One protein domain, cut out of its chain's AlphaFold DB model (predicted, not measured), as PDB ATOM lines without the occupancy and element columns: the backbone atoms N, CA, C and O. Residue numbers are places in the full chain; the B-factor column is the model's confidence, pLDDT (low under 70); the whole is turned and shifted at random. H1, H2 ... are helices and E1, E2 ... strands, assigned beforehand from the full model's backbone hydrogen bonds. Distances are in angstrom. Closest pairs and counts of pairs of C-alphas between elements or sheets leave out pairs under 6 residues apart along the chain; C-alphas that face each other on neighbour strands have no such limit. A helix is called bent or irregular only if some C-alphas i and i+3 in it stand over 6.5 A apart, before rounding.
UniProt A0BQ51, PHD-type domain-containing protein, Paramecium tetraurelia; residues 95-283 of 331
ATOM      1  N   ILE A  95     -45.656 -17.483  10.499       42.12
ATOM      2  CA  ILE A  95     -44.623 -16.679   9.817       42.12
ATOM      3  C   ILE A  95     -44.966 -16.478   8.333       42.12
ATOM      4  O   ILE A  95     -44.835 -15.388   7.774       42.12
ATOM      5  N   LYS A  96     -45.542 -17.504   7.697       47.88
ATOM      6  CA  LYS A  96     -45.882 -17.469   6.271       47.88
ATOM      7  C   LYS A  96     -46.921 -16.421   5.908       47.88
ATOM      8  O   LYS A  96     -46.855 -15.879   4.815       47.88
ATOM      9  N   LYS A  97     -47.906 -16.133   6.768       44.56
ATOM     10  CA  LYS A  97     -49.062 -15.311   6.368       44.56
ATOM     11  C   LYS A  97     -48.694 -13.837   6.195       44.56
ATOM     12  O   LYS A  97     -49.202 -13.192   5.281       44.56
ATOM     13  N   GLN A  98     -47.824 -13.296   7.051       46.91
ATOM     14  CA  GLN A  98     -47.364 -11.904   6.942       46.91
ATOM     15  C   GLN A  98     -46.333 -11.735   5.822       46.91
ATOM     16  O   GLN A  98     -46.391 -10.775   5.058       46.91
ATOM     17  N   MET A  99     -45.456 -12.719   5.650       46.12
ATOM     18  CA  MET A  99     -44.464 -12.729   4.578       46.12
ATOM     19  C   MET A  99     -45.073 -12.928   3.190       46.12
ATOM     20  O   MET A  99     -44.723 -12.217   2.255       46.12
ATOM     21  N   PHE A 100     -46.050 -13.826   3.057       43.44
ATOM     22  CA  PHE A 100     -46.798 -14.018   1.814       43.44
ATOM     23  C   PHE A 100     -47.541 -12.736   1.414       43.44
ATOM     24  O   PHE A 100     -47.631 -12.427   0.231       43.44
ATOM     25  N   LYS A 101     -47.998 -11.924   2.383       48.50
ATOM     26  CA  LYS A 101     -48.541 -10.582   2.109       48.50
ATOM     27  C   LYS A 101     -47.480  -9.621   1.572       48.50
ATOM     28  O   LYS A 101     -47.790  -8.899   0.636       48.50
ATOM     29  N   LEU A 102     -46.258  -9.620   2.109       50.25
ATOM     30  CA  LEU A 102     -45.146  -8.785   1.626       50.25
ATOM     31  C   LEU A 102     -44.667  -9.201   0.224       50.25
ATOM     32  O   LEU A 102     -44.490  -8.347  -0.640       50.25
ATOM     33  N   CYS A 103     -44.527 -10.501  -0.045       50.34
ATOM     34  CA  CYS A 103     -44.175 -11.000  -1.377       50.34
ATOM     35  C   CYS A 103     -45.290 -10.728  -2.400       50.34
ATOM     36  O   CYS A 103     -45.013 -10.213  -3.482       50.34
ATOM     37  N   ASN A 104     -46.559 -10.968  -2.043       48.66
ATOM     38  CA  ASN A 104     -47.692 -10.592  -2.895       48.66
ATOM     39  C   ASN A 104     -47.805  -9.077  -3.069       48.66
ATOM     40  O   ASN A 104     -48.157  -8.636  -4.153       48.66
ATOM     41  N   TYR A 105     -47.462  -8.275  -2.056       51.09
ATOM     42  CA  TYR A 105     -47.381  -6.818  -2.170       51.09
ATOM     43  C   TYR A 105     -46.360  -6.423  -3.237       51.09
ATOM     44  O   TYR A 105     -46.650  -5.568  -4.069       51.09
ATOM     45  N   LEU A 106     -45.172  -7.035  -3.244       51.03
ATOM     46  CA  LEU A 106     -44.139  -6.742  -4.240       51.03
ATOM     47  C   LEU A 106     -44.561  -7.156  -5.646       51.03
ATOM     48  O   LEU A 106     -44.333  -6.404  -6.591       51.03
ATOM     49  N   ILE A 107     -45.219  -8.305  -5.793       49.69
ATOM     50  CA  ILE A 107     -45.786  -8.728  -7.076       49.69
ATOM     51  C   ILE A 107     -46.892  -7.747  -7.505       49.69
ATOM     52  O   ILE A 107     -46.881  -7.274  -8.639       49.69
ATOM     53  N   PHE A 108     -47.794  -7.355  -6.604       46.66
ATOM     54  CA  PHE A 108     -48.925  -6.464  -6.883       46.66
ATOM     55  C   PHE A 108     -48.487  -5.034  -7.238       46.66
ATOM     56  O   PHE A 108     -48.928  -4.501  -8.253       46.66
ATOM     57  N   TYR A 109     -47.550  -4.450  -6.478       48.06
ATOM     58  CA  TYR A 109     -46.973  -3.119  -6.722       48.06
ATOM     59  C   TYR A 109     -46.308  -2.998  -8.100       48.06
ATOM     60  O   TYR A 109     -46.266  -1.914  -8.680       48.06
ATOM     61  N   ASN A 110     -45.775  -4.109  -8.617       48.12
ATOM     62  CA  ASN A 110     -45.075  -4.149  -9.899       48.12
ATOM     63  C   ASN A 110     -45.953  -4.623 -11.070       48.12
ATOM     64  O   ASN A 110     -45.639  -4.308 -12.217       48.12
ATOM     65  N   THR A 111     -47.041  -5.355 -10.808       43.44
ATOM     66  CA  THR A 111     -47.919  -5.926 -11.851       43.44
ATOM     67  C   THR A 111     -49.103  -5.018 -12.179       43.44
ATOM     68  O   THR A 111     -49.605  -5.033 -13.301       43.44
ATOM     69  N   LEU A 112     -49.539  -4.187 -11.232       36.47
ATOM     70  CA  LEU A 112     -50.680  -3.305 -11.406       36.47
ATOM     71  C   LEU A 112     -50.265  -1.862 -11.102       36.47
ATOM     72  O   LEU A 112     -49.868  -1.529  -9.991       36.47
ATOM     73  N   MET A 113     -50.424  -0.980 -12.092       38.97
ATOM     74  CA  MET A 113     -50.437   0.487 -11.939       38.97
ATOM     75  C   MET A 113     -51.673   0.941 -11.135       38.97
ATOM     76  O   MET A 113     -52.387   1.853 -11.545       38.97
ATOM     77  N   CYS A 114     -52.015   0.239 -10.057       32.22
ATOM     78  CA  CYS A 114     -53.315   0.329  -9.421       32.22
ATOM     79  C   CYS A 114     -53.125   0.756  -7.967       32.22
ATOM     80  O   CYS A 114     -52.603   0.008  -7.144       32.22
ATOM     81  N   ASP A 115     -53.582   1.973  -7.678       34.06
ATOM     82  CA  ASP A 115     -53.692   2.594  -6.352       34.06
ATOM     83  C   ASP A 115     -54.739   1.874  -5.450       34.06
ATOM     84  O   ASP A 115     -55.314   2.469  -4.540       34.06
ATOM     85  N   SER A 116     -55.017   0.586  -5.685       30.75
ATOM     86  CA  SER A 116     -56.165  -0.132  -5.123       30.75
ATOM     87  C   SER A 116     -55.730  -1.198  -4.116       30.75
ATOM     88  O   SER A 116     -55.259  -2.265  -4.497       30.75
ATOM     89  N   ILE A 117     -55.938  -0.880  -2.834       39.22
ATOM     90  CA  ILE A 117     -56.048  -1.782  -1.671       39.22
ATOM     91  C   ILE A 117     -54.898  -2.799  -1.561       39.22
ATOM     92  O   ILE A 117     -55.022  -3.986  -1.856       39.22
ATOM     93  N   LEU A 118     -53.761  -2.304  -1.073       39.69
ATOM     94  CA  LEU A 118     -52.605  -3.112  -0.693       39.69
ATOM     95  C   LEU A 118     -52.802  -3.698   0.721       39.69
ATOM     96  O   LEU A 118     -53.219  -2.962   1.620       39.69
ATOM     97  N   PRO A 119     -52.453  -4.973   0.982       40.56
ATOM     98  CA  PRO A 119     -52.361  -5.481   2.346       40.56
ATOM     99  C   PRO A 119     -51.211  -4.768   3.071       40.56
ATOM    100  O   PRO A 119     -50.060  -4.820   2.647       40.56
ATOM    101  N   GLU A 120     -51.547  -4.062   4.147       46.09
ATOM    102  CA  GLU A 120     -50.654  -3.127   4.831       46.09
ATOM    103  C   GLU A 120     -49.429  -3.837   5.449       46.09
ATOM    104  O   GLU A 120     -49.612  -4.721   6.296       46.09
ATOM    105  N   PRO A 121     -48.182  -3.466   5.098       48.09
ATOM    106  CA  PRO A 121     -47.020  -3.871   5.877       48.09
ATOM    107  C   PRO A 121     -47.023  -3.060   7.174       48.09
ATOM    108  O   PRO A 121     -46.657  -1.894   7.176       48.09
ATOM    109  N   ILE A 122     -47.486  -3.640   8.282       53.06
ATOM    110  CA  ILE A 122     -47.573  -2.927   9.565       53.06
ATOM    111  C   ILE A 122     -46.176  -2.865  10.191       53.06
ATOM    112  O   ILE A 122     -45.900  -3.563  11.160       53.06
ATOM    113  N   LEU A 123     -45.284  -2.026   9.660       61.53
ATOM    114  CA  LEU A 123     -44.162  -1.561  10.473       61.53
ATOM    115  C   LEU A 123     -44.778  -0.793  11.647       61.53
ATOM    116  O   LEU A 123     -45.571   0.121  11.420       61.53
ATOM    117  N   ARG A 124     -44.457  -1.149  12.898       63.31
ATOM    118  CA  ARG A 124     -45.090  -0.555  14.102       63.31
ATOM    119  C   ARG A 124     -44.779   0.939  14.340       63.31
ATOM    120  O   ARG A 124     -44.991   1.441  15.440       63.31
ATOM    121  N   GLY A 125     -44.292   1.666  13.335       60.84
ATOM    122  CA  GLY A 125     -44.287   3.126  13.368       60.84
ATOM    123  C   GLY A 125     -45.718   3.665  13.403       60.84
ATOM    124  O   GLY A 125     -46.649   3.018  12.921       60.84
ATOM    125  N   VAL A 126     -45.910   4.854  13.973       73.38
ATOM    126  CA  VAL A 126     -47.239   5.477  14.029       73.38
ATOM    127  C   VAL A 126     -47.549   6.048  12.644       73.38
ATOM    128  O   VAL A 126     -46.850   6.966  12.206       73.38
ATOM    129  N   PRO A 127     -48.561   5.540  11.914       76.56
ATOM    130  CA  PRO A 127     -48.924   6.114  10.629       76.56
ATOM    131  C   PRO A 127     -49.426   7.536  10.846       76.56
ATOM    132  O   PRO A 127     -50.345   7.743  11.639       76.56
ATOM    133  N   LEU A 128     -48.894   8.508  10.106       75.19
ATOM    134  CA  LEU A 128     -49.243   9.916  10.322       75.19
ATOM    135  C   LEU A 128     -50.743  10.207  10.142       75.19
ATOM    136  O   LEU A 128     -51.256  11.136  10.750       75.19
ATOM    137  N   LYS A 129     -51.471   9.400   9.352       69.94
ATOM    138  CA  LYS A 129     -52.937   9.519   9.189       69.94
ATOM    139  C   LYS A 129     -53.711   9.301  10.492       69.94
ATOM    140  O   LYS A 129     -54.854   9.723  10.591       69.94
ATOM    141  N   LYS A 130     -53.116   8.581  11.447       72.88
ATOM    142  CA  LYS A 130     -53.728   8.265  12.742       72.88
ATOM    143  C   LYS A 130     -53.420   9.313  13.814       72.88
ATOM    144  O   LYS A 130     -53.970   9.209  14.902       72.88
ATOM    145  N   MET A 131     -52.548  10.280  13.528       72.50
ATOM    146  CA  MET A 131     -52.193  11.345  14.465       72.50
ATOM    147  C   MET A 131     -53.200  12.491  14.391       72.50
ATOM    148  O   MET A 131     -53.723  12.800  13.315       72.50
ATOM    149  N   GLN A 132     -53.452  13.142  15.524       74.19
ATOM    150  CA  GLN A 132     -54.299  14.332  15.563       74.19
ATOM    151  C   GLN A 132     -53.547  15.558  15.019       74.19
ATOM    152  O   GLN A 132     -52.316  15.611  15.031       74.19
ATOM    153  N   GLN A 133     -54.278  16.579  14.554       68.94
ATOM    154  CA  GLN A 133     -53.685  17.773  13.932       68.94
ATOM    155  C   GLN A 133     -52.635  18.466  14.823       68.94
ATOM    156  O   GLN A 133     -51.622  18.926  14.301       68.94
ATOM    157  N   GLY A 134     -52.849  18.511  16.144       72.31
ATOM    158  CA  GLY A 134     -51.927  19.133  17.105       72.31
ATOM    159  C   GLY A 134     -50.629  18.355  17.358       72.31
ATOM    160  O   GLY A 134     -49.669  18.918  17.875       72.31
ATOM    161  N   GLU A 135     -50.566  17.081  16.969       78.88
ATOM    162  CA  GLU A 135     -49.401  16.214  17.191       78.88
ATOM    163  C   GLU A 135     -48.419  16.235  16.008       78.88
ATOM    164  O   GLU A 135     -47.274  15.793  16.123       78.88
ATOM    165  N   LEU A 136     -48.861  16.731  14.848       80.12
ATOM    166  CA  LEU A 136     -48.078  16.752  13.618       80.12
ATOM    167  C   LEU A 136     -47.132  17.955  13.587       80.12
ATOM    168  O   LEU A 136     -47.549  19.099  13.393       80.12
ATOM    169  N   LYS A 137     -45.826  17.693  13.688       83.94
ATOM    170  CA  LYS A 137     -44.797  18.725  13.519       83.94
ATOM    171  C   LYS A 137     -44.442  18.910  12.047       83.94
ATOM    172  O   LYS A 137     -43.987  17.984  11.377       83.94
ATOM    173  N   PHE A 138     -44.618  20.129  11.544       84.69
ATOM    174  CA  PHE A 138     -44.250  20.509  10.180       84.69
ATOM    175  C   PHE A 138     -42.889  21.231  10.149       84.69
ATOM    176  O   PHE A 138     -42.563  21.949  11.092       84.69
ATOM    177  N   PRO A 139     -42.095  21.103   9.065       87.50
ATOM    178  CA  PRO A 139     -42.403  20.383   7.835       87.50
ATOM    179  C   PRO A 139     -42.153  18.871   7.936       87.50
ATOM    180  O   PRO A 139     -41.090  18.434   8.364       87.50
ATOM    181  N   ILE A 140     -43.086  18.074   7.414       86.56
ATOM    182  CA  ILE A 140     -42.964  16.614   7.360       86.56
ATOM    183  C   ILE A 140     -42.271  16.215   6.052       86.56
ATOM    184  O   ILE A 140     -42.656  16.654   4.961       86.56
ATOM    185  N   ARG A 141     -41.244  15.367   6.159       87.56
ATOM    186  CA  ARG A 141     -40.528  14.755   5.032       87.56
ATOM    187  C   ARG A 141     -40.116  13.331   5.384       87.56
ATOM    188  O   ARG A 141     -39.668  13.087   6.496       87.56
ATOM    189  N   CYS A 142     -40.181  12.423   4.413       89.38
ATOM    190  CA  CYS A 142     -39.492  11.140   4.532       89.38
ATOM    191  C   CYS A 142     -37.972  11.373   4.586       89.38
ATOM    192  O   CYS A 142     -37.423  12.058   3.717       89.38
ATOM    193  N   ALA A 143     -37.311  10.786   5.582       91.69
ATOM    194  CA  ALA A 143     -35.885  10.942   5.851       91.69
ATOM    195  C   ALA A 143     -34.996  10.453   4.695       91.69
ATOM    196  O   ALA A 143     -33.945  11.047   4.448       91.69
ATOM    197  N   PHE A 144     -35.453   9.435   3.959       91.50
ATOM    198  CA  PHE A 144     -34.747   8.853   2.818       91.50
ATOM    199  C   PHE A 144     -35.058   9.586   1.510       91.50
ATOM    200  O   PHE A 144     -34.227  10.324   0.991       91.50
ATOM    201  N   CYS A 145     -36.271   9.440   0.966       85.88
ATOM    202  CA  CYS A 145     -36.528   9.912  -0.397       85.88
ATOM    203  C   CYS A 145     -36.598  11.439  -0.520       85.88
ATOM    204  O   CYS A 145     -36.353  11.963  -1.601       85.88
ATOM    205  N   ARG A 146     -36.969  12.156   0.553       80.81
ATOM    206  CA  ARG A 146     -37.106  13.628   0.611       80.81
ATOM    207  C   ARG A 146     -37.947  14.276  -0.508       80.81
ATOM    208  O   ARG A 146     -37.998  15.504  -0.576       80.81
ATOM    209  N   LEU A 147     -38.642  13.474  -1.322       72.94
ATOM    210  CA  LEU A 147     -39.363  13.878  -2.535       72.94
ATOM    211  C   LEU A 147     -40.488  14.870  -2.252       72.94
ATOM    212  O   LEU A 147     -40.750  15.762  -3.053       72.94
ATOM    213  N   LEU A 148     -41.148  14.721  -1.105       74.75
ATOM    214  CA  LEU A 148     -42.253  15.574  -0.715       74.75
ATOM    215  C   LEU A 148     -41.928  16.295   0.594       74.75
ATOM    216  O   LEU A 148     -41.693  15.655   1.617       74.75
ATOM    217  N   LYS A 149     -41.957  17.637   0.555       84.25
ATOM    218  CA  LYS A 149     -42.072  18.497   1.742       84.25
ATOM    219  C   LYS A 149     -43.531  18.829   1.965       84.25
ATOM    220  O   LYS A 149     -44.112  19.577   1.177       84.25
ATOM    221  N   ILE A 150     -44.081  18.325   3.056       84.56
ATOM    222  CA  ILE A 150     -45.390  18.731   3.539       84.56
ATOM    223  C   ILE A 150     -45.163  19.875   4.526       84.56
ATOM    224  O   ILE A 150     -44.493  19.701   5.539       84.56
ATOM    225  N   ARG A 151     -45.646  21.069   4.190       87.25
ATOM    226  CA  ARG A 151     -45.432  22.301   4.960       87.25
ATOM    227  C   ARG A 151     -46.591  22.636   5.895       87.25
ATOM    228  O   ARG A 151     -46.400  23.442   6.791       87.25
ATOM    229  N   SER A 152     -47.765  22.054   5.673       85.88
ATOM    230  CA  SER A 152     -48.967  22.349   6.448       85.88
ATOM    231  C   SER A 152     -49.898  21.148   6.519       85.88
ATOM    232  O   SER A 152     -49.818  20.234   5.693       85.88
ATOM    233  N   PHE A 153     -50.831  21.196   7.465       82.81
ATOM    234  CA  PHE A 153     -51.898  20.208   7.596       82.81
ATOM    235  C   PHE A 153     -52.779  20.122   6.344       82.81
ATOM    236  O   PHE A 153     -53.086  19.033   5.877       82.81
ATOM    237  N   VAL A 154     -53.103  21.261   5.724       82.06
ATOM    238  CA  VAL A 154     -53.854  21.294   4.458       82.06
ATOM    239  C   VAL A 154     -53.103  20.520   3.371       82.06
ATOM    240  O   VAL A 154     -53.671  19.668   2.691       82.06
ATOM    241  N   GLN A 155     -51.793  20.754   3.240       79.06
ATOM    242  CA  GLN A 155     -50.977  20.020   2.279       79.06
ATOM    243  C   GLN A 155     -50.872  18.533   2.638       79.06
ATOM    244  O   GLN A 155     -50.831  17.707   1.730       79.06
ATOM    245  N   PHE A 156     -50.823  18.192   3.927       80.12
ATOM    246  CA  PHE A 156     -50.847  16.808   4.394       80.12
ATOM    247  C   PHE A 156     -52.129  16.115   3.943       80.12
ATOM    248  O   PHE A 156     -52.042  15.088   3.285       80.12
ATOM    249  N   TYR A 157     -53.288  16.719   4.206       77.50
ATOM    250  CA  TYR A 157     -54.598  16.176   3.861       77.50
ATOM    251  C   TYR A 157     -54.748  15.947   2.350       77.50
ATOM    252  O   TYR A 157     -55.026  14.834   1.917       77.50
ATOM    253  N   PHE A 158     -54.465  16.964   1.529       74.50
ATOM    254  CA  PHE A 158     -54.628  16.865   0.072       74.50
ATOM    255  C   PHE A 158     -53.551  16.041  -0.635       74.50
ATOM    256  O   PHE A 158     -53.760  15.593  -1.760       74.50
ATOM    257  N   ARG A 159     -52.369  15.876  -0.028       68.12
ATOM    258  CA  ARG A 159     -51.274  15.101  -0.628       68.12
ATOM    259  C   ARG A 159     -51.064  13.752   0.036       68.12
ATOM    260  O   ARG A 159     -50.151  13.053  -0.388       68.12
ATOM    261  N   PHE A 160     -51.876  13.366   1.018       66.06
ATOM    262  CA  PHE A 160     -51.688  12.135   1.785       66.06
ATOM    263  C   PHE A 160     -51.570  10.903   0.878       66.06
ATOM    264  O   PHE A 160     -50.638  10.107   1.015       66.06
ATOM    265  N   ASP A 161     -52.448  10.790  -0.116       57.72
ATOM    266  CA  ASP A 161     -52.448   9.658  -1.048       57.72
ATOM    267  C   ASP A 161     -51.203   9.657  -1.950       57.72
ATOM    268  O   ASP A 161     -50.630   8.606  -2.233       57.72
ATOM    269  N   LEU A 162     -50.685  10.840  -2.308       55.88
ATOM    270  CA  LEU A 162     -49.418  10.982  -3.037       55.88
ATOM    271  C   LEU A 162     -48.210  10.566  -2.188       55.88
ATOM    272  O   LEU A 162     -47.218  10.073  -2.723       55.88
ATOM    273  N   VAL A 163     -48.295  10.758  -0.871       56.97
ATOM    274  CA  VAL A 163     -47.276  10.340   0.105       56.97
ATOM    275  C   VAL A 163     -47.325   8.821   0.315       56.97
ATOM    276  O   VAL A 163     -46.306   8.191   0.574       56.97
ATOM    277  N   SER A 164     -48.501   8.218   0.131       57.25
ATOM    278  CA  SER A 164     -48.768   6.801   0.405       57.25
ATOM    279  C   SER A 164     -48.377   5.854  -0.739       57.25
ATOM    280  O   SER A 164     -48.373   4.635  -0.565       57.25
ATOM    281  N   ARG A 165     -47.972   6.390  -1.902       62.41
ATOM    282  CA  ARG A 165     -47.520   5.610  -3.078       62.41
ATOM    283  C   ARG A 165     -46.271   4.752  -2.830       62.41
ATOM    284  O   ARG A 165     -45.907   3.939  -3.681       62.41
ATOM    285  N   PHE A 166     -45.597   4.934  -1.696       66.44
ATOM    286  CA  PHE A 166     -44.416   4.171  -1.272       66.44
ATOM    287  C   PHE A 166     -44.670   3.424   0.046       66.44
ATOM    288  O   PHE A 166     -43.740   3.182   0.816       66.44
ATOM    289  N   GLY A 167     -45.934   3.104   0.321       72.31
ATOM    290  CA  GLY A 167     -46.385   2.688   1.642       72.31
ATOM    291  C   GLY A 167     -46.674   3.891   2.536       72.31
ATOM    292  O   GLY A 167     -46.490   5.048   2.142       72.31
ATOM    293  N   LYS A 168     -47.150   3.622   3.749       77.62
ATOM    294  CA  LYS A 168     -47.551   4.680   4.677       77.62
ATOM    295  C   LYS A 168     -46.337   5.496   5.099       77.62
ATOM    296  O   LYS A 168     -45.235   4.970   5.255       77.62
ATOM    297  N   LEU A 169     -46.548   6.793   5.307       83.38
ATOM    298  CA  LEU A 169     -45.572   7.623   5.999       83.38
ATOM    299  C   LEU A 169     -45.743   7.411   7.505       83.38
ATOM    300  O   LEU A 169     -46.786   7.753   8.070       83.38
ATOM    301  N   CYS A 170     -44.724   6.827   8.123       86.19
ATOM    302  CA  CYS A 170     -44.718   6.453   9.529       86.19
ATOM    303  C   CYS A 170     -43.757   7.341  10.318       86.19
ATOM    304  O   CYS A 170     -42.680   7.696   9.828       86.19
ATOM    305  N   LEU A 171     -44.165   7.679  11.538       88.62
ATOM    306  CA  LEU A 171     -43.352   8.356  12.535       88.62
ATOM    307  C   LEU A 171     -42.708   7.328  13.462       88.62
ATOM    308  O   LEU A 171     -43.385   6.468  14.031       88.62
ATOM    309  N   PHE A 172     -41.404   7.466  13.639       89.50
ATOM    310  CA  PHE A 172     -40.590   6.708  14.571       89.50
ATOM    311  C   PHE A 172     -40.002   7.680  15.591       89.50
ATOM    312  O   PHE A 172     -39.561   8.769  15.221       89.50
ATOM    313  N   LYS A 173     -40.016   7.299  16.867       87.75
ATOM    314  CA  LYS A 173     -39.433   8.084  17.958       87.75
ATOM    315  C   LYS A 173     -38.279   7.307  18.562       87.75
ATOM    316  O   LYS A 173     -38.401   6.100  18.761       87.75
ATOM    317  N   ASP A 174     -37.174   7.985  18.827       85.44
ATOM    318  CA  ASP A 174     -36.090   7.400  19.607       85.44
ATOM    319  C   ASP A 174     -36.293   7.599  21.115       85.44
ATOM    320  O   ASP A 174     -37.278   8.194  21.559       85.44
ATOM    321  N   LYS A 175     -35.347   7.084  21.906       83.88
ATOM    322  CA  LYS A 175     -35.365   7.198  23.372       83.88
ATOM    323  C   LYS A 175     -35.226   8.645  23.864       83.88
ATOM    324  O   LYS A 175     -35.660   8.948  24.966       83.88
ATOM    325  N   GLU A 176     -34.639   9.521  23.053       85.56
ATOM    326  CA  GLU A 176     -34.416  10.946  23.329       85.56
ATOM    327  C   GLU A 176     -35.592  11.817  22.839       85.56
ATOM    328  O   GLU A 176     -35.578  13.037  22.990       85.56
ATOM    329  N   GLY A 177     -36.625  11.210  22.243       83.12
ATOM    330  CA  GLY A 177     -37.786  11.903  21.688       83.12
ATOM    331  C   GLY A 177     -37.569  12.509  20.297       83.12
ATOM    332  O   GLY A 177     -38.442  13.238  19.815       83.12
ATOM    333  N   ARG A 178     -36.453  12.214  19.617       85.75
ATOM    334  CA  ARG A 178     -36.240  12.622  18.222       85.75
ATOM    335  C   ARG A 178     -37.195  11.871  17.307       85.75
ATOM    336  O   ARG A 178     -37.359  10.656  17.389       85.75
ATOM    337  N   GLU A 179     -37.801  12.626  16.404       89.69
ATOM    338  CA  GLU A 179     -38.844  12.167  15.498       89.69
ATOM    339  C   GLU A 179     -38.284  11.952  14.089       89.69
ATOM    340  O   GLU A 179     -37.737  12.864  13.467       89.69
ATOM    341  N   ILE A 180     -38.434  10.734  13.570       91.00
ATOM    342  CA  ILE A 180     -37.995  10.336  12.234       91.00
ATOM    343  C   ILE A 180     -39.214   9.892  11.442       91.00
ATOM    344  O   ILE A 180     -39.878   8.917  11.782       91.00
ATOM    345  N   CYS A 181     -39.484  10.583  10.342       90.25
ATOM    346  CA  CYS A 181     -40.538  10.205   9.411       90.25
ATOM    347  C   CYS A 181     -39.942   9.400   8.255       90.25
ATOM    348  O   CYS A 181     -39.001   9.855   7.603       90.25
ATOM    349  N   SER A 182     -40.503   8.236   7.936       89.75
ATOM    350  CA  SER A 182     -40.105   7.455   6.759       89.75
ATOM    351  C   SER A 182     -41.292   6.744   6.126       89.75
ATOM    352  O   SER A 182     -42.187   6.281   6.826       89.75
ATOM    353  N   HIS A 183     -41.288   6.634   4.795       86.69
ATOM    354  CA  HIS A 183     -42.193   5.703   4.126       86.69
ATOM    355  C   HIS A 183     -41.795   4.270   4.473       86.69
ATOM    356  O   HIS A 183     -40.595   3.970   4.524       86.69
ATOM    357  N   GLU A 184     -42.784   3.395   4.630       82.44
ATOM    358  CA  GLU A 184     -42.568   1.973   4.902       82.44
ATOM    359  C   GLU A 184     -41.615   1.348   3.882       82.44
ATOM    360  O   GLU A 184     -40.618   0.757   4.282       82.44
ATOM    361  N   MET A 185     -41.813   1.573   2.575       81.50
ATOM    362  CA  MET A 185     -40.933   0.969   1.568       81.50
ATOM    363  C   MET A 185     -39.550   1.591   1.479       81.50
ATOM    364  O   MET A 185     -38.591   0.899   1.155       81.50
ATOM    365  N   CYS A 186     -39.409   2.879   1.795       86.81
ATOM    366  CA  CYS A 186     -38.079   3.489   1.856       86.81
ATOM    367  C   CYS A 186     -37.238   2.895   2.994       86.81
ATOM    368  O   CYS A 186     -36.019   2.793   2.863       86.81
ATOM    369  N   LEU A 187     -37.897   2.527   4.095       89.00
ATOM    370  CA  LEU A 187     -37.278   1.905   5.257       89.00
ATOM    371  C   LEU A 187     -37.005   0.423   5.003       89.00
ATOM    372  O   LEU A 187     -35.877  -0.019   5.176       89.00
ATOM    373  N   LEU A 188     -38.014  -0.316   4.544       83.94
ATOM    374  CA  LEU A 188     -37.975  -1.766   4.370       83.94
ATOM    375  C   LEU A 188     -36.895  -2.229   3.383       83.94
ATOM    376  O   LEU A 188     -36.285  -3.276   3.577       83.94
ATOM    377  N   TRP A 189     -36.661  -1.438   2.334       84.62
ATOM    378  CA  TRP A 189     -35.650  -1.711   1.310       84.62
ATOM    379  C   TRP A 189     -34.273  -1.127   1.632       84.62
ATOM    380  O   TRP A 189     -33.321  -1.330   0.878       84.62
ATOM    381  N   SER A 190     -34.144  -0.389   2.734       89.56
ATOM    382  CA  SER A 190     -32.843   0.080   3.192       89.56
ATOM    383  C   SER A 190     -32.033  -1.104   3.708       89.56
ATOM    384  O   SER A 190     -32.403  -1.742   4.689       89.56
ATOM    385  N   ASN A 191     -30.873  -1.354   3.109       87.50
ATOM    386  CA  ASN A 191     -29.998  -2.465   3.488       87.50
ATOM    387  C   ASN A 191     -29.353  -2.303   4.879       87.50
ATOM    388  O   ASN A 191     -28.660  -3.205   5.343       87.50
ATOM    389  N   ARG A 192     -29.513  -1.131   5.503       90.38
ATOM    390  CA  ARG A 192     -28.934  -0.791   6.808       90.38
ATOM    391  C   ARG A 192     -29.950  -0.778   7.944       90.38
ATOM    392  O   ARG A 192     -29.531  -0.671   9.088       90.38
ATOM    393  N   VAL A 193     -31.248  -0.847   7.647       91.00
ATOM    394  CA  VAL A 193     -32.279  -0.865   8.688       91.00
ATOM    395  C   VAL A 193     -32.580  -2.309   9.045       91.00
ATOM    396  O   VAL A 193     -32.918  -3.108   8.174       91.00
ATOM    397  N   GLN A 194     -32.466  -2.640  10.326       88.88
ATOM    398  CA  GLN A 194     -32.893  -3.934  10.827       88.88
ATOM    399  C   GLN A 194     -34.382  -3.886  11.164       88.88
ATOM    400  O   GLN A 194     -34.863  -3.000  11.874       88.88
ATOM    401  N   VAL A 195     -35.106  -4.853  10.616       83.88
ATOM    402  CA  VAL A 195     -36.521  -5.079  10.884       83.88
ATOM    403  C   VAL A 195     -36.654  -6.524  11.330       83.88
ATOM    404  O   VAL A 195     -36.205  -7.430  10.631       83.88
ATOM    405  N   ASP A 196     -37.266  -6.741  12.486       80.75
ATOM    406  CA  ASP A 196     -37.717  -8.071  12.867       80.75
ATOM    407  C   ASP A 196     -38.982  -8.382  12.066       80.75
ATOM    408  O   ASP A 196     -40.049  -7.833  12.331       80.75
ATOM    409  N   TYR A 197     -38.867  -9.252  11.066       72.19
ATOM    410  CA  TYR A 197     -39.977  -9.606  10.180       72.19
ATOM    411  C   TYR A 197     -41.058 -10.467  10.849       72.19
ATOM    412  O   TYR A 197     -42.145 -10.603  10.287       72.19
ATOM    413  N   ASN A 198     -40.815 -11.008  12.048       69.56
ATOM    414  CA  ASN A 198     -41.844 -11.716  12.814       69.56
ATOM    415  C   ASN A 198     -42.758 -10.736  13.554       69.56
ATOM    416  O   ASN A 198     -43.972 -10.929  13.620       69.56
ATOM    417  N   THR A 199     -42.173  -9.684  14.125       73.62
ATOM    418  CA  THR A 199     -42.894  -8.703  14.953       73.62
ATOM    419  C   THR A 199     -43.184  -7.386  14.226       73.62
ATOM    420  O   THR A 199     -43.960  -6.563  14.726       73.62
ATOM    421  N   MET A 200     -42.581  -7.198  13.049       73.81
ATOM    422  CA  MET A 200     -42.515  -5.959  12.267       73.81
ATOM    423  C   MET A 200     -41.991  -4.763  13.078       73.81
ATOM    424  O   MET A 200     -42.360  -3.605  12.839       73.81
ATOM    425  N   LEU A 201     -41.140  -5.046  14.069       82.25
ATOM    426  CA  LEU A 201     -40.450  -4.037  14.859       82.25
ATOM    427  C   LEU A 201     -39.223  -3.545  14.101       82.25
ATOM    428  O   LEU A 201     -38.414  -4.324  13.606       82.25
ATOM    429  N   VAL A 202     -39.098  -2.225  14.024       88.06
ATOM    430  CA  VAL A 202     -37.927  -1.561  13.458       88.06
ATOM    431  C   VAL A 202     -36.944  -1.295  14.586       88.06
ATOM    432  O   VAL A 202     -37.312  -0.668  15.583       88.06
ATOM    433  N   ASP A 203     -35.691  -1.700  14.408       91.12
ATOM    434  CA  ASP A 203     -34.620  -1.256  15.291       91.12
ATOM    435  C   ASP A 203     -34.318   0.227  15.023       91.12
ATOM    436  O   ASP A 203     -33.735   0.608  14.000       91.12
ATOM    437  N   ILE A 204     -34.716   1.074  15.973       91.75
ATOM    438  CA  ILE A 204     -34.571   2.528  15.889       91.75
ATOM    439  C   ILE A 204     -33.101   2.965  15.819       91.75
ATOM    440  O   ILE A 204     -32.800   3.948  15.138       91.75
ATOM    441  N   ALA A 205     -32.171   2.244  16.453       92.44
ATOM    442  CA  ALA A 205     -30.751   2.591  16.404       92.44
ATOM    443  C   ALA A 205     -30.205   2.432  14.978       92.44
ATOM    444  O   ALA A 205     -29.571   3.345  14.438       92.44
ATOM    445  N   THR A 206     -30.531   1.314  14.326       94.31
ATOM    446  CA  THR A 206     -30.137   1.075  12.928       94.31
ATOM    447  C   THR A 206     -30.859   2.011  11.960       94.31
ATOM    448  O   THR A 206     -30.262   2.455  10.979       94.31
ATOM    449  N   LEU A 207     -32.107   2.403  12.256       93.19
ATOM    450  CA  LEU A 207     -32.831   3.424  11.496       93.19
ATOM    451  C   LEU A 207     -32.105   4.774  11.522       93.19
ATOM    452  O   LEU A 207     -31.909   5.374  10.464       93.19
ATOM    453  N   ILE A 208     -31.677   5.240  12.698       93.31
ATOM    454  CA  ILE A 208     -30.926   6.498  12.842       93.31
ATOM    455  C   ILE A 208     -29.636   6.446  12.017       93.31
ATOM    456  O   ILE A 208     -29.382   7.347  11.212       93.31
ATOM    457  N   GLN A 209     -28.857   5.373  12.162       93.31
ATOM    458  CA  GLN A 209     -27.609   5.186  11.417       93.31
ATOM    459  C   GLN A 209     -27.849   5.129   9.903       93.31
ATOM    460  O   GLN A 209     -27.117   5.744   9.127       93.31
ATOM    461  N   ALA A 210     -28.900   4.435   9.462       94.12
ATOM    462  CA  ALA A 210     -29.270   4.358   8.054       94.12
ATOM    463  C   ALA A 210     -29.657   5.731   7.493       94.12
ATOM    464  O   ALA A 210     -29.275   6.061   6.370       94.12
ATOM    465  N   VAL A 211     -30.389   6.541   8.264       93.50
ATOM    466  CA  VAL A 211     -30.740   7.912   7.876       93.50
ATOM    467  C   VAL A 211     -29.487   8.774   7.764       93.50
ATOM    468  O   VAL A 211     -29.316   9.428   6.740       93.50
ATOM    469  N   GLN A 212     -28.601   8.758   8.762       93.25
ATOM    470  CA  GLN A 212     -27.336   9.504   8.726       93.25
ATOM    471  C   GLN A 212     -26.482   9.104   7.519       93.25
ATOM    472  O   GLN A 212     -26.018   9.962   6.774       93.25
ATOM    473  N   PHE A 213     -26.353   7.801   7.260       92.75
ATOM    474  CA  PHE A 213     -25.629   7.294   6.100       92.75
ATOM    475  C   PHE A 213     -26.247   7.772   4.780       92.75
ATOM    476  O   PHE A 213     -25.537   8.275   3.908       92.75
ATOM    477  N   ALA A 214     -27.571   7.652   4.635       92.50
ATOM    478  CA  ALA A 214     -28.284   8.027   3.417       92.50
ATOM    479  C   ALA A 214     -28.137   9.519   3.082       92.50
ATOM    480  O   ALA A 214     -28.171   9.879   1.906       92.50
ATOM    481  N   GLN A 215     -27.926  10.391   4.075       90.25
ATOM    482  CA  GLN A 215     -27.702  11.825   3.853       90.25
ATOM    483  C   GLN A 215     -26.447  12.132   3.030       90.25
ATOM    484  O   GLN A 215     -26.415  13.169   2.374       90.25
ATOM    485  N   ALA A 216     -25.464  11.229   3.014       92.19
ATOM    486  CA  ALA A 216     -24.267  11.348   2.186       92.19
ATOM    487  C   ALA A 216     -24.375  10.598   0.845       92.19
ATOM    488  O   ALA A 216     -23.541  10.795  -0.034       92.19
ATOM    489  N   GLN A 217     -25.386   9.741   0.659       94.56
ATOM    490  CA  GLN A 217     -25.485   8.894  -0.531       94.56
ATOM    491  C   GLN A 217     -26.295   9.550  -1.641       94.56
ATOM    492  O   GLN A 217     -27.490   9.816  -1.475       94.56
ATOM    493  N   MET A 218     -25.657   9.739  -2.795       94.81
ATOM    494  CA  MET A 218     -26.299  10.223  -4.013       94.81
ATOM    495  C   MET A 218     -27.036   9.097  -4.738       94.81
ATOM    496  O   MET A 218     -26.497   8.020  -4.982       94.81
ATOM    497  N   CYS A 219     -28.277   9.369  -5.130       93.44
ATOM    498  CA  CYS A 219     -29.050   8.478  -5.982       93.44
ATOM    499  C   CYS A 219     -28.478   8.476  -7.403       93.44
ATOM    500  O   CYS A 219     -28.426   9.525  -8.046       93.44
ATOM    501  N   ARG A 220     -28.141   7.298  -7.933       92.44
ATOM    502  CA  ARG A 220     -27.622   7.128  -9.300       92.44
ATOM    503  C   ARG A 220     -28.599   7.607 -10.380       92.44
ATOM    504  O   ARG A 220     -28.155   8.093 -11.410       92.44
ATOM    505  N   TYR A 221     -29.909   7.520 -10.130       88.94
ATOM    506  CA  TYR A 221     -30.932   7.974 -11.080       88.94
ATOM    507  C   TYR A 221     -31.129   9.498 -11.074       88.94
ATOM    508  O   TYR A 221     -31.109  10.127 -12.125       88.94
ATOM    509  N   CYS A 222     -31.372  10.101  -9.903       89.44
ATOM    510  CA  CYS A 222     -31.790  11.510  -9.810       89.44
ATOM    511  C   CYS A 222     -30.690  12.472  -9.329       89.44
ATOM    512  O   CYS A 222     -30.958  13.664  -9.162       89.44
ATOM    513  N   GLY A 223     -29.498  11.963  -9.007       90.94
ATOM    514  CA  GLY A 223     -28.355  12.739  -8.513       90.94
ATOM    515  C   GLY A 223     -28.539  13.373  -7.129       90.94
ATOM    516  O   GLY A 223     -27.665  14.093  -6.669       90.94
ATOM    517  N   SER A 224     -29.667  13.145  -6.448       90.88
ATOM    518  CA  SER A 224     -29.966  13.770  -5.151       90.88
ATOM    519  C   SER A 224     -29.597  12.857  -3.977       90.88
ATOM    520  O   SER A 224     -29.692  11.635  -4.091       90.88
ATOM    521  N   ILE A 225     -29.227  13.451  -2.837       91.38
ATOM    522  CA  ILE A 225     -28.894  12.716  -1.605       91.38
ATOM    523  C   ILE A 225     -30.113  12.029  -0.958       91.38
ATOM    524  O   ILE A 225     -31.264  12.320  -1.296       91.38
ATOM    525  N   GLY A 226     -29.881  11.146   0.015       89.69
ATOM    526  CA  GLY A 226     -30.927  10.412   0.744       89.69
ATOM    527  C   GLY A 226     -31.160   8.988   0.227       89.69
ATOM    528  O   GLY A 226     -32.133   8.339   0.613       89.69
ATOM    529  N   ALA A 227     -30.302   8.499  -0.670       92.38
ATOM    530  CA  ALA A 227     -30.447   7.195  -1.304       92.38
ATOM    531  C   ALA A 227     -30.023   6.059  -0.357       92.38
ATOM    532  O   ALA A 227     -28.840   5.767  -0.198       92.38
ATOM    533  N   SER A 228     -30.993   5.411   0.291       91.25
ATOM    534  CA  SER A 228     -30.733   4.327   1.248       91.25
ATOM    535  C   SER A 228     -30.637   2.934   0.629       91.25
ATOM    536  O   SER A 228     -30.147   2.021   1.287       91.25
ATOM    537  N   LEU A 229     -31.074   2.739  -0.618       90.81
ATOM    538  CA  LEU A 229     -31.067   1.419  -1.248       90.81
ATOM    539  C   LEU A 229     -29.722   1.186  -1.924       90.81
ATOM    540  O   LEU A 229     -29.516   1.632  -3.053       90.81
ATOM    541  N   LYS A 230     -28.806   0.509  -1.229       92.12
ATOM    542  CA  LYS A 230     -27.521   0.073  -1.788       92.12
ATOM    543  C   LYS A 230     -27.693  -1.226  -2.576       92.12
ATOM    544  O   LYS A 230     -28.375  -2.136  -2.109       92.12
ATOM    545  N   CYS A 231     -27.017  -1.351  -3.716       90.50
ATOM    546  CA  CYS A 231     -26.854  -2.646  -4.372       90.50
ATOM    547  C   CYS A 231     -26.159  -3.666  -3.445       90.50
ATOM    548  O   CYS A 231     -25.186  -3.352  -2.762       90.50
ATOM    549  N   ASN A 232     -26.644  -4.908  -3.432       88.94
ATOM    550  CA  ASN A 232     -26.141  -5.969  -2.564       88.94
ATOM    551  C   ASN A 232     -24.885  -6.690  -3.076       88.94
ATOM    552  O   ASN A 232     -24.342  -7.515  -2.344       88.94
ATOM    553  N   LYS A 233     -24.373  -6.365  -4.269       88.62
ATOM    554  CA  LYS A 233     -23.029  -6.793  -4.688       88.62
ATOM    555  C   LYS A 233     -21.987  -6.079  -3.813       88.62
ATOM    556  O   LYS A 233     -22.040  -4.858  -3.692       88.62
ATOM    557  N   ALA A 234     -21.059  -6.833  -3.215       85.06
ATOM    558  CA  ALA A 234     -20.131  -6.351  -2.180       85.06
ATOM    559  C   ALA A 234     -19.393  -5.050  -2.557       85.06
ATOM    560  O   ALA A 234     -19.412  -4.083  -1.793       85.06
ATOM    561  N   GLU A 235     -18.847  -5.010  -3.772       89.62
ATOM    562  CA  GLU A 235     -18.046  -3.903  -4.321       89.62
ATOM    563  C   GLU A 235     -18.888  -2.837  -5.039       89.62
ATOM    564  O   GLU A 235     -18.371  -1.857  -5.570       89.62
ATOM    565  N   CYS A 236     -20.211  -3.000  -5.081       92.06
ATOM    566  CA  CYS A 236     -21.070  -2.023  -5.724       92.06
ATOM    567  C   CYS A 236     -21.412  -0.889  -4.756       92.06
ATOM    568  O   CYS A 236     -21.990  -1.100  -3.687       92.06
ATOM    569  N   HIS A 237     -21.114   0.337  -5.174       92.56
ATOM    570  CA  HIS A 237     -21.424   1.564  -4.436       92.56
ATOM    571  C   HIS A 237     -22.623   2.314  -5.025       92.56
ATOM    572  O   HIS A 237     -22.816   3.498  -4.768       92.56
ATOM    573  N   VAL A 238     -23.435   1.644  -5.847       93.31
ATOM    574  CA  VAL A 238     -24.629   2.255  -6.433       93.31
ATOM    575  C   VAL A 238     -25.742   2.313  -5.393       93.31
ATOM    576  O   VAL A 238     -26.111   1.298  -4.791       93.31
ATOM    577  N   HIS A 239     -26.299   3.513  -5.232       93.81
ATOM    578  CA  HIS A 239     -27.412   3.803  -4.341       93.81
ATOM    579  C   HIS A 239     -28.604   4.373  -5.113       93.81
ATOM    580  O   HIS A 239     -28.441   5.170  -6.040       93.81
ATOM    581  N   TYR A 240     -29.815   4.014  -4.691       91.00
ATOM    582  CA  TYR A 240     -31.060   4.559  -5.228       91.00
ATOM    583  C   TYR A 240     -32.017   5.011  -4.118       91.00
ATOM    584  O   TYR A 240     -31.976   4.542  -2.980       91.00
ATOM    585  N   HIS A 241     -32.928   5.926  -4.451       89.88
ATOM    586  CA  HIS A 241     -34.175   6.052  -3.695       89.88
ATOM    587  C   HIS A 241     -35.138   4.953  -4.137       89.88
ATOM    588  O   HIS A 241     -35.222   4.668  -5.329       89.88
ATOM    589  N   PHE A 242     -35.956   4.436  -3.219       84.88
ATOM    590  CA  PHE A 242     -36.981   3.442  -3.563       84.88
ATOM    591  C   PHE A 242     -37.891   3.905  -4.716       84.88
ATOM    592  O   PHE A 242     -38.137   3.157  -5.651       84.88
ATOM    593  N   ASN A 243     -38.334   5.168  -4.722       79.81
ATOM    594  CA  ASN A 243     -39.154   5.687  -5.826       79.81
ATOM    595  C   ASN A 243     -38.406   5.738  -7.170       79.81
ATOM    596  O   ASN A 243     -39.005   5.530  -8.222       79.81
ATOM    597  N   CYS A 244     -37.107   6.037  -7.152       82.81
ATOM    598  CA  CYS A 244     -36.326   6.144  -8.381       82.81
ATOM    599  C   CYS A 244     -36.204   4.800  -9.100       82.81
ATOM    600  O   CYS A 244     -36.016   4.783 -10.312       82.81
ATOM    601  N   LEU A 245     -36.402   3.691  -8.382       76.56
ATOM    602  CA  LEU A 245     -36.450   2.368  -8.981       76.56
ATOM    603  C   LEU A 245     -37.535   2.250 -10.060       76.56
ATOM    604  O   LEU A 245     -37.310   1.597 -11.068       76.56
ATOM    605  N   LYS A 246     -38.665   2.961  -9.951       69.75
ATOM    606  CA  LYS A 246     -39.717   2.917 -10.986       69.75
ATOM    607  C   LYS A 246     -39.278   3.397 -12.371       69.75
ATOM    608  O   LYS A 246     -40.009   3.242 -13.338       69.75
ATOM    609  N   GLN A 247     -38.139   4.068 -12.450       71.56
ATOM    610  CA  GLN A 247     -37.635   4.637 -13.690       71.56
ATOM    611  C   GLN A 247     -36.454   3.841 -14.252       71.56
ATOM    612  O   GLN A 247     -36.006   4.095 -15.370       71.56
ATOM    613  N   VAL A 248     -35.937   2.876 -13.488       69.00
ATOM    614  CA  VAL A 248     -34.811   2.048 -13.905       69.00
ATOM    615  C   VAL A 248     -35.355   0.827 -14.643       69.00
ATOM    616  O   VAL A 248     -36.239   0.119 -14.167       69.00
ATOM    617  N   ARG A 249     -34.827   0.589 -15.847       60.44
ATOM    618  CA  ARG A 249     -35.363  -0.403 -16.794       60.44
ATOM    619  C   ARG A 249     -35.230  -1.852 -16.328       60.44
ATOM    620  O   ARG A 249     -36.028  -2.692 -16.739       60.44
ATOM    621  N   LEU A 250     -34.197  -2.158 -15.547       62.56
ATOM    622  CA  LEU A 250     -33.886  -3.516 -15.121       62.56
ATOM    623  C   LEU A 250     -33.225  -3.498 -13.745       62.56
ATOM    624  O   LEU A 250     -32.243  -2.793 -13.544       62.56
ATOM    625  N   MET A 251     -33.753  -4.294 -12.821       69.25
ATOM    626  CA  MET A 251     -33.206  -4.460 -11.474       69.25
ATOM    627  C   MET A 251     -33.604  -5.807 -10.882       69.25
ATOM    628  O   MET A 251     -34.601  -6.404 -11.295       69.25
ATOM    629  N   GLY A 252     -32.829  -6.260  -9.900       65.94
ATOM    630  CA  GLY A 252     -33.143  -7.437  -9.099       65.94
ATOM    631  C   GLY A 252     -33.697  -7.009  -7.749       65.94
ATOM    632  O   GLY A 252     -32.992  -6.366  -6.978       65.94
ATOM    633  N   LEU A 253     -34.946  -7.362  -7.464       72.62
ATOM    634  CA  LEU A 253     -35.544  -7.246  -6.137       72.62
ATOM    635  C   LEU A 253     -35.767  -8.669  -5.626       72.62
ATOM    636  O   LEU A 253     -36.489  -9.442  -6.255       72.62
ATOM    637  N   GLN A 254     -35.108  -9.023  -4.528       69.75
ATOM    638  CA  GLN A 254     -35.095 -10.376  -3.979       69.75
ATOM    639  C   GLN A 254     -35.378 -10.339  -2.477       69.75
ATOM    640  O   GLN A 254     -35.071  -9.362  -1.798       69.75
ATOM    641  N   LEU A 255     -35.951 -11.423  -1.971       66.94
ATOM    642  CA  LEU A 255     -35.945 -11.754  -0.555       66.94
ATOM    643  C   LEU A 255     -34.933 -12.887  -0.356       66.94
ATOM    644  O   LEU A 255     -35.026 -13.902  -1.045       66.94
ATOM    645  N   ASP A 256     -33.926 -12.693   0.491       65.94
ATOM    646  CA  ASP A 256     -32.918 -13.731   0.728       65.94
ATOM    647  C   ASP A 256     -33.396 -14.805   1.723       65.94
ATOM    648  O   ASP A 256     -34.497 -14.735   2.273       65.94
ATOM    649  N   HIS A 257     -32.560 -15.825   1.951       61.56
ATOM    650  CA  HIS A 257     -32.842 -16.921   2.891       61.56
ATOM    651  C   HIS A 257     -32.975 -16.452   4.348       61.56
ATOM    652  O   HIS A 257     -33.631 -17.117   5.147       61.56
ATOM    653  N   GLU A 258     -32.408 -15.292   4.680       64.94
ATOM    654  CA  GLU A 258     -32.561 -14.620   5.974       64.94
ATOM    655  C   GLU A 258     -33.791 -13.701   6.014       64.94
ATOM    656  O   GLU A 258     -33.972 -12.948   6.971       64.94
ATOM    657  N   GLN A 259     -34.644 -13.754   4.986       63.84
ATOM    658  CA  GLN A 259     -35.866 -12.966   4.863       63.84
ATOM    659  C   GLN A 259     -35.628 -11.452   4.771       63.84
ATOM    660  O   GLN A 259     -36.523 -10.659   5.056       63.84
ATOM    661  N   LYS A 260     -34.439 -11.031   4.333       70.12
ATOM    662  CA  LYS A 260     -34.081  -9.626   4.121       70.12
ATOM    663  C   LYS A 260     -34.304  -9.229   2.672       70.12
ATOM    664  O   LYS A 260     -33.972  -9.966   1.741       70.12
ATOM    665  N   PHE A 261     -34.831  -8.025   2.474       76.56
ATOM    666  CA  PHE A 261     -34.971  -7.448   1.141       76.56
ATOM    667  C   PHE A 261     -33.597  -7.082   0.573       76.56
ATOM    668  O   PHE A 261     -32.803  -6.378   1.202       76.56
ATOM    669  N   ARG A 262     -33.318  -7.571  -0.634       78.44
ATOM    670  CA  ARG A 262     -32.068  -7.379  -1.367       78.44
ATOM    671  C   ARG A 262     -32.342  -6.725  -2.710       78.44
ATOM    672  O   ARG A 262     -33.234  -7.138  -3.450       78.44
ATOM    673  N   PHE A 263     -31.545  -5.717  -3.031       84.19
ATOM    674  CA  PHE A 263     -31.597  -4.967  -4.274       84.19
ATOM    675  C   PHE A 263     -30.303  -5.161  -5.075       84.19
ATOM    676  O   PHE A 263     -29.198  -5.019  -4.552       84.19
ATOM    677  N   PHE A 264     -30.429  -5.420  -6.373       84.31
ATOM    678  CA  PHE A 264     -29.324  -5.476  -7.326       84.31
ATOM    679  C   PHE A 264     -29.565  -4.479  -8.458       84.31
ATOM    680  O   PHE A 264     -30.637  -4.478  -9.071       84.31
ATOM    681  N   CYS A 265     -28.569  -3.628  -8.721       86.44
ATOM    682  CA  CYS A 265     -28.632  -2.628  -9.782       86.44
ATOM    683  C   CYS A 265     -28.604  -3.271 -11.174       86.44
ATOM    684  O   CYS A 265     -28.359  -4.467 -11.330       86.44
ATOM    685  N   GLU A 266     -28.820  -2.448 -12.189       82.75
ATOM    686  CA  GLU A 266     -28.826  -2.809 -13.603       82.75
ATOM    687  C   GLU A 266     -27.564  -3.555 -14.073       82.75
ATOM    688  O   GLU A 266     -27.678  -4.431 -14.932       82.75
ATOM    689  N   ASP A 267     -26.402  -3.282 -13.474       84.88
ATOM    690  CA  ASP A 267     -25.130  -3.935 -13.815       84.88
ATOM    691  C   ASP A 267     -24.993  -5.317 -13.155       84.88
ATOM    692  O   ASP A 267     -24.396  -6.238 -13.706       84.88
ATOM    693  N   HIS A 268     -25.597  -5.501 -11.977       85.44
ATOM    694  CA  HIS A 268     -25.440  -6.712 -11.161       85.44
ATOM    695  C   HIS A 268     -26.660  -7.624 -11.150       85.44
ATOM    696  O   HIS A 268     -26.596  -8.734 -10.625       85.44
ATOM    697  N   VAL A 269     -27.759  -7.189 -11.761       77.44
ATOM    698  CA  VAL A 269     -28.978  -7.980 -11.896       77.44
ATOM    699  C   VAL A 269     -28.675  -9.304 -12.598       77.44
ATOM    700  O   VAL A 269     -29.044 -10.348 -12.083       77.44
ATOM    701  N   ARG A 270     -27.916  -9.300 -13.705       66.06
ATOM    702  CA  ARG A 270     -27.669 -10.492 -14.542       66.06
ATOM    703  C   ARG A 270     -26.762 -11.541 -13.896       66.06
ATOM    704  O   ARG A 270     -27.015 -12.729 -14.064       66.06
ATOM    705  N   HIS A 271     -25.744 -11.108 -13.156       57.53
ATOM    706  CA  HIS A 271     -24.730 -11.994 -12.574       57.53
ATOM    707  C   HIS A 271     -25.212 -12.745 -11.327       57.53
ATOM    708  O   HIS A 271     -24.650 -13.778 -10.989       57.53
ATOM    709  N   ASN A 272     -26.261 -12.262 -10.655       52.31
ATOM    710  CA  ASN A 272     -26.781 -12.917  -9.455       52.31
ATOM    711  C   ASN A 272     -27.853 -13.990  -9.744       52.31
ATOM    712  O   ASN A 272     -28.302 -14.670  -8.830       52.31
ATOM    713  N   TYR A 273     -28.268 -14.169 -11.004       51.72
ATOM    714  CA  TYR A 273     -29.237 -15.213 -11.376       51.72
ATOM    715  C   TYR A 273     -28.613 -16.598 -11.581       51.72
ATOM    716  O   TYR A 273     -29.348 -17.567 -11.724       51.72
ATOM    717  N   GLN A 274     -27.284 -16.712 -11.643       45.44
ATOM    718  CA  GLN A 274     -26.615 -17.943 -12.082       45.44
ATOM    719  C   GLN A 274     -26.367 -18.984 -10.975       45.44
ATOM    720  O   GLN A 274     -25.731 -19.993 -11.254       45.44
ATOM    721  N   GLY A 275     -26.878 -18.806  -9.748       41.47
ATOM    722  CA  GLY A 275     -26.556 -19.747  -8.663       41.47
ATOM    723  C   GLY A 275     -27.467 -19.796  -7.435       41.47
ATOM    724  O   GLY A 275     -27.043 -20.347  -6.424       41.47
ATOM    725  N   GLN A 276     -28.686 -19.248  -7.460       39.66
ATOM    726  CA  GLN A 276     -29.620 -19.376  -6.329       39.66
ATOM    727  C   GLN A 276     -30.966 -19.917  -6.800       39.66
ATOM    728  O   GLN A 276     -31.506 -19.464  -7.807       39.66
ATOM    729  N   SER A 277     -31.473 -20.912  -6.070       35.00
ATOM    730  CA  SER A 277     -32.748 -21.576  -6.319       35.00
ATOM    731  C   SER A 277     -33.891 -20.566  -6.444       35.00
ATOM    732  O   SER A 277     -33.958 -19.583  -5.707       35.00
ATOM    733  N   ASP A 278     -34.791 -20.849  -7.387       36.69
ATOM    734  CA  ASP A 278     -35.919 -20.054  -7.899       36.69
ATOM    735  C   ASP A 278     -36.954 -19.555  -6.866       36.69
ATOM    736  O   ASP A 278     -38.049 -19.123  -7.228       36.69
ATOM    737  N   TRP A 279     -36.671 -19.604  -5.566       33.66
ATOM    738  CA  TRP A 279     -37.729 -19.613  -4.570       33.66
ATOM    739  C   TRP A 279     -38.432 -18.274  -4.329       33.66
ATOM    740  O   TRP A 279     -39.484 -18.339  -3.721       33.66
ATOM    741  N   PHE A 280     -37.987 -17.109  -4.829       39.84
ATOM    742  CA  PHE A 280     -38.847 -15.899  -4.935       39.84
ATOM    743  C   PHE A 280     -38.236 -14.776  -5.803       39.84
ATOM    744  O   PHE A 280     -38.268 -13.590  -5.460       39.84
ATOM    745  N   ILE A 281     -37.665 -15.110  -6.961       38.41
ATOM    746  CA  ILE A 281     -37.139 -14.094  -7.880       38.41
ATOM    747  C   ILE A 281     -38.283 -13.536  -8.735       38.41
ATOM    748  O   ILE A 281     -38.654 -14.098  -9.765       38.41
ATOM    749  N   THR A 282     -38.832 -12.378  -8.356       39.31
ATOM    750  CA  THR A 282     -39.725 -11.660  -9.275       39.31
ATOM    751  C   THR A 282     -38.861 -10.992 -10.347       39.31
ATOM    752  O   THR A 282     -38.187  -9.997 -10.082       39.31
ATOM    753  N   ARG A 283     -38.864 -11.523 -11.581       37.31
ATOM    754  CA  ARG A 283     -38.371 -10.798 -12.769       37.31
ATOM    755  C   ARG A 283     -39.247  -9.562 -12.972       37.31
ATOM    756  O   ARG A 283     -40.238  -9.606 -13.697       37.31
TER     757      ARG A 283
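AT A GLANCE: This is residues 95 to 283 of the 331 residues of the protein "PHD-type domain-containing protein" of Paramecium tetraurelia (UniProt A0BQ51). What is the picture? Little regular structure: a mostly loop-built body with two separate hairpins, E1-E2 and E3-E4, and short H3 between them. What makes it? The 189 printed residues, under half in named elements, run H1 H2 E1 E2 H3 H4 H5 E3 E4, mixed class, both sheets antiparallel; compact, radius of gyration 16.4 A, spans 53 by 36 by 34 A.

HOW THE PARTS SIT: How do strands pair? E1, residues 169 to 173, and E2, 179 to 183, form a hairpin; N 170 and O 182 are 2.9 A apart. E3, 252 to 255, and E4, 261 to 264, form another; N 254 and O 262, 2.9 A. Where are the helices? H3, 184 to 188, is close but not clearly touching H5, 242 to 247, C-alphas Cys 186 and Phe 242 closest at 5.5 A. H4, 204 to 214, is near E2, and H1, 95 to 111, near E3, each with 6 C-alpha pairs within 10 A. H2, 153 to 164, is irregular, C-alphas 158 and 161 being 7.6 A apart. Every O i to N i+4 pair is within hydrogen-bond range in H1, H3 and H4, 6 of 8 in H2, 0 of 2 in H5 against 3 of 3 to N i+3.

IN THESE COORDINATES: Where does H1 begin? C-alpha 95, (-44.623, -16.679, 9.817); length 24.4 A. Where does E4 end? C-alpha 264, (-29.324, -5.476, -7.326).

THE WHOLE: Which links are long? H1 to H2, H3 to H4 and H4 to H5, with no cut. Where is confidence low? Among others, residues 95 to 125 and 270 to 283.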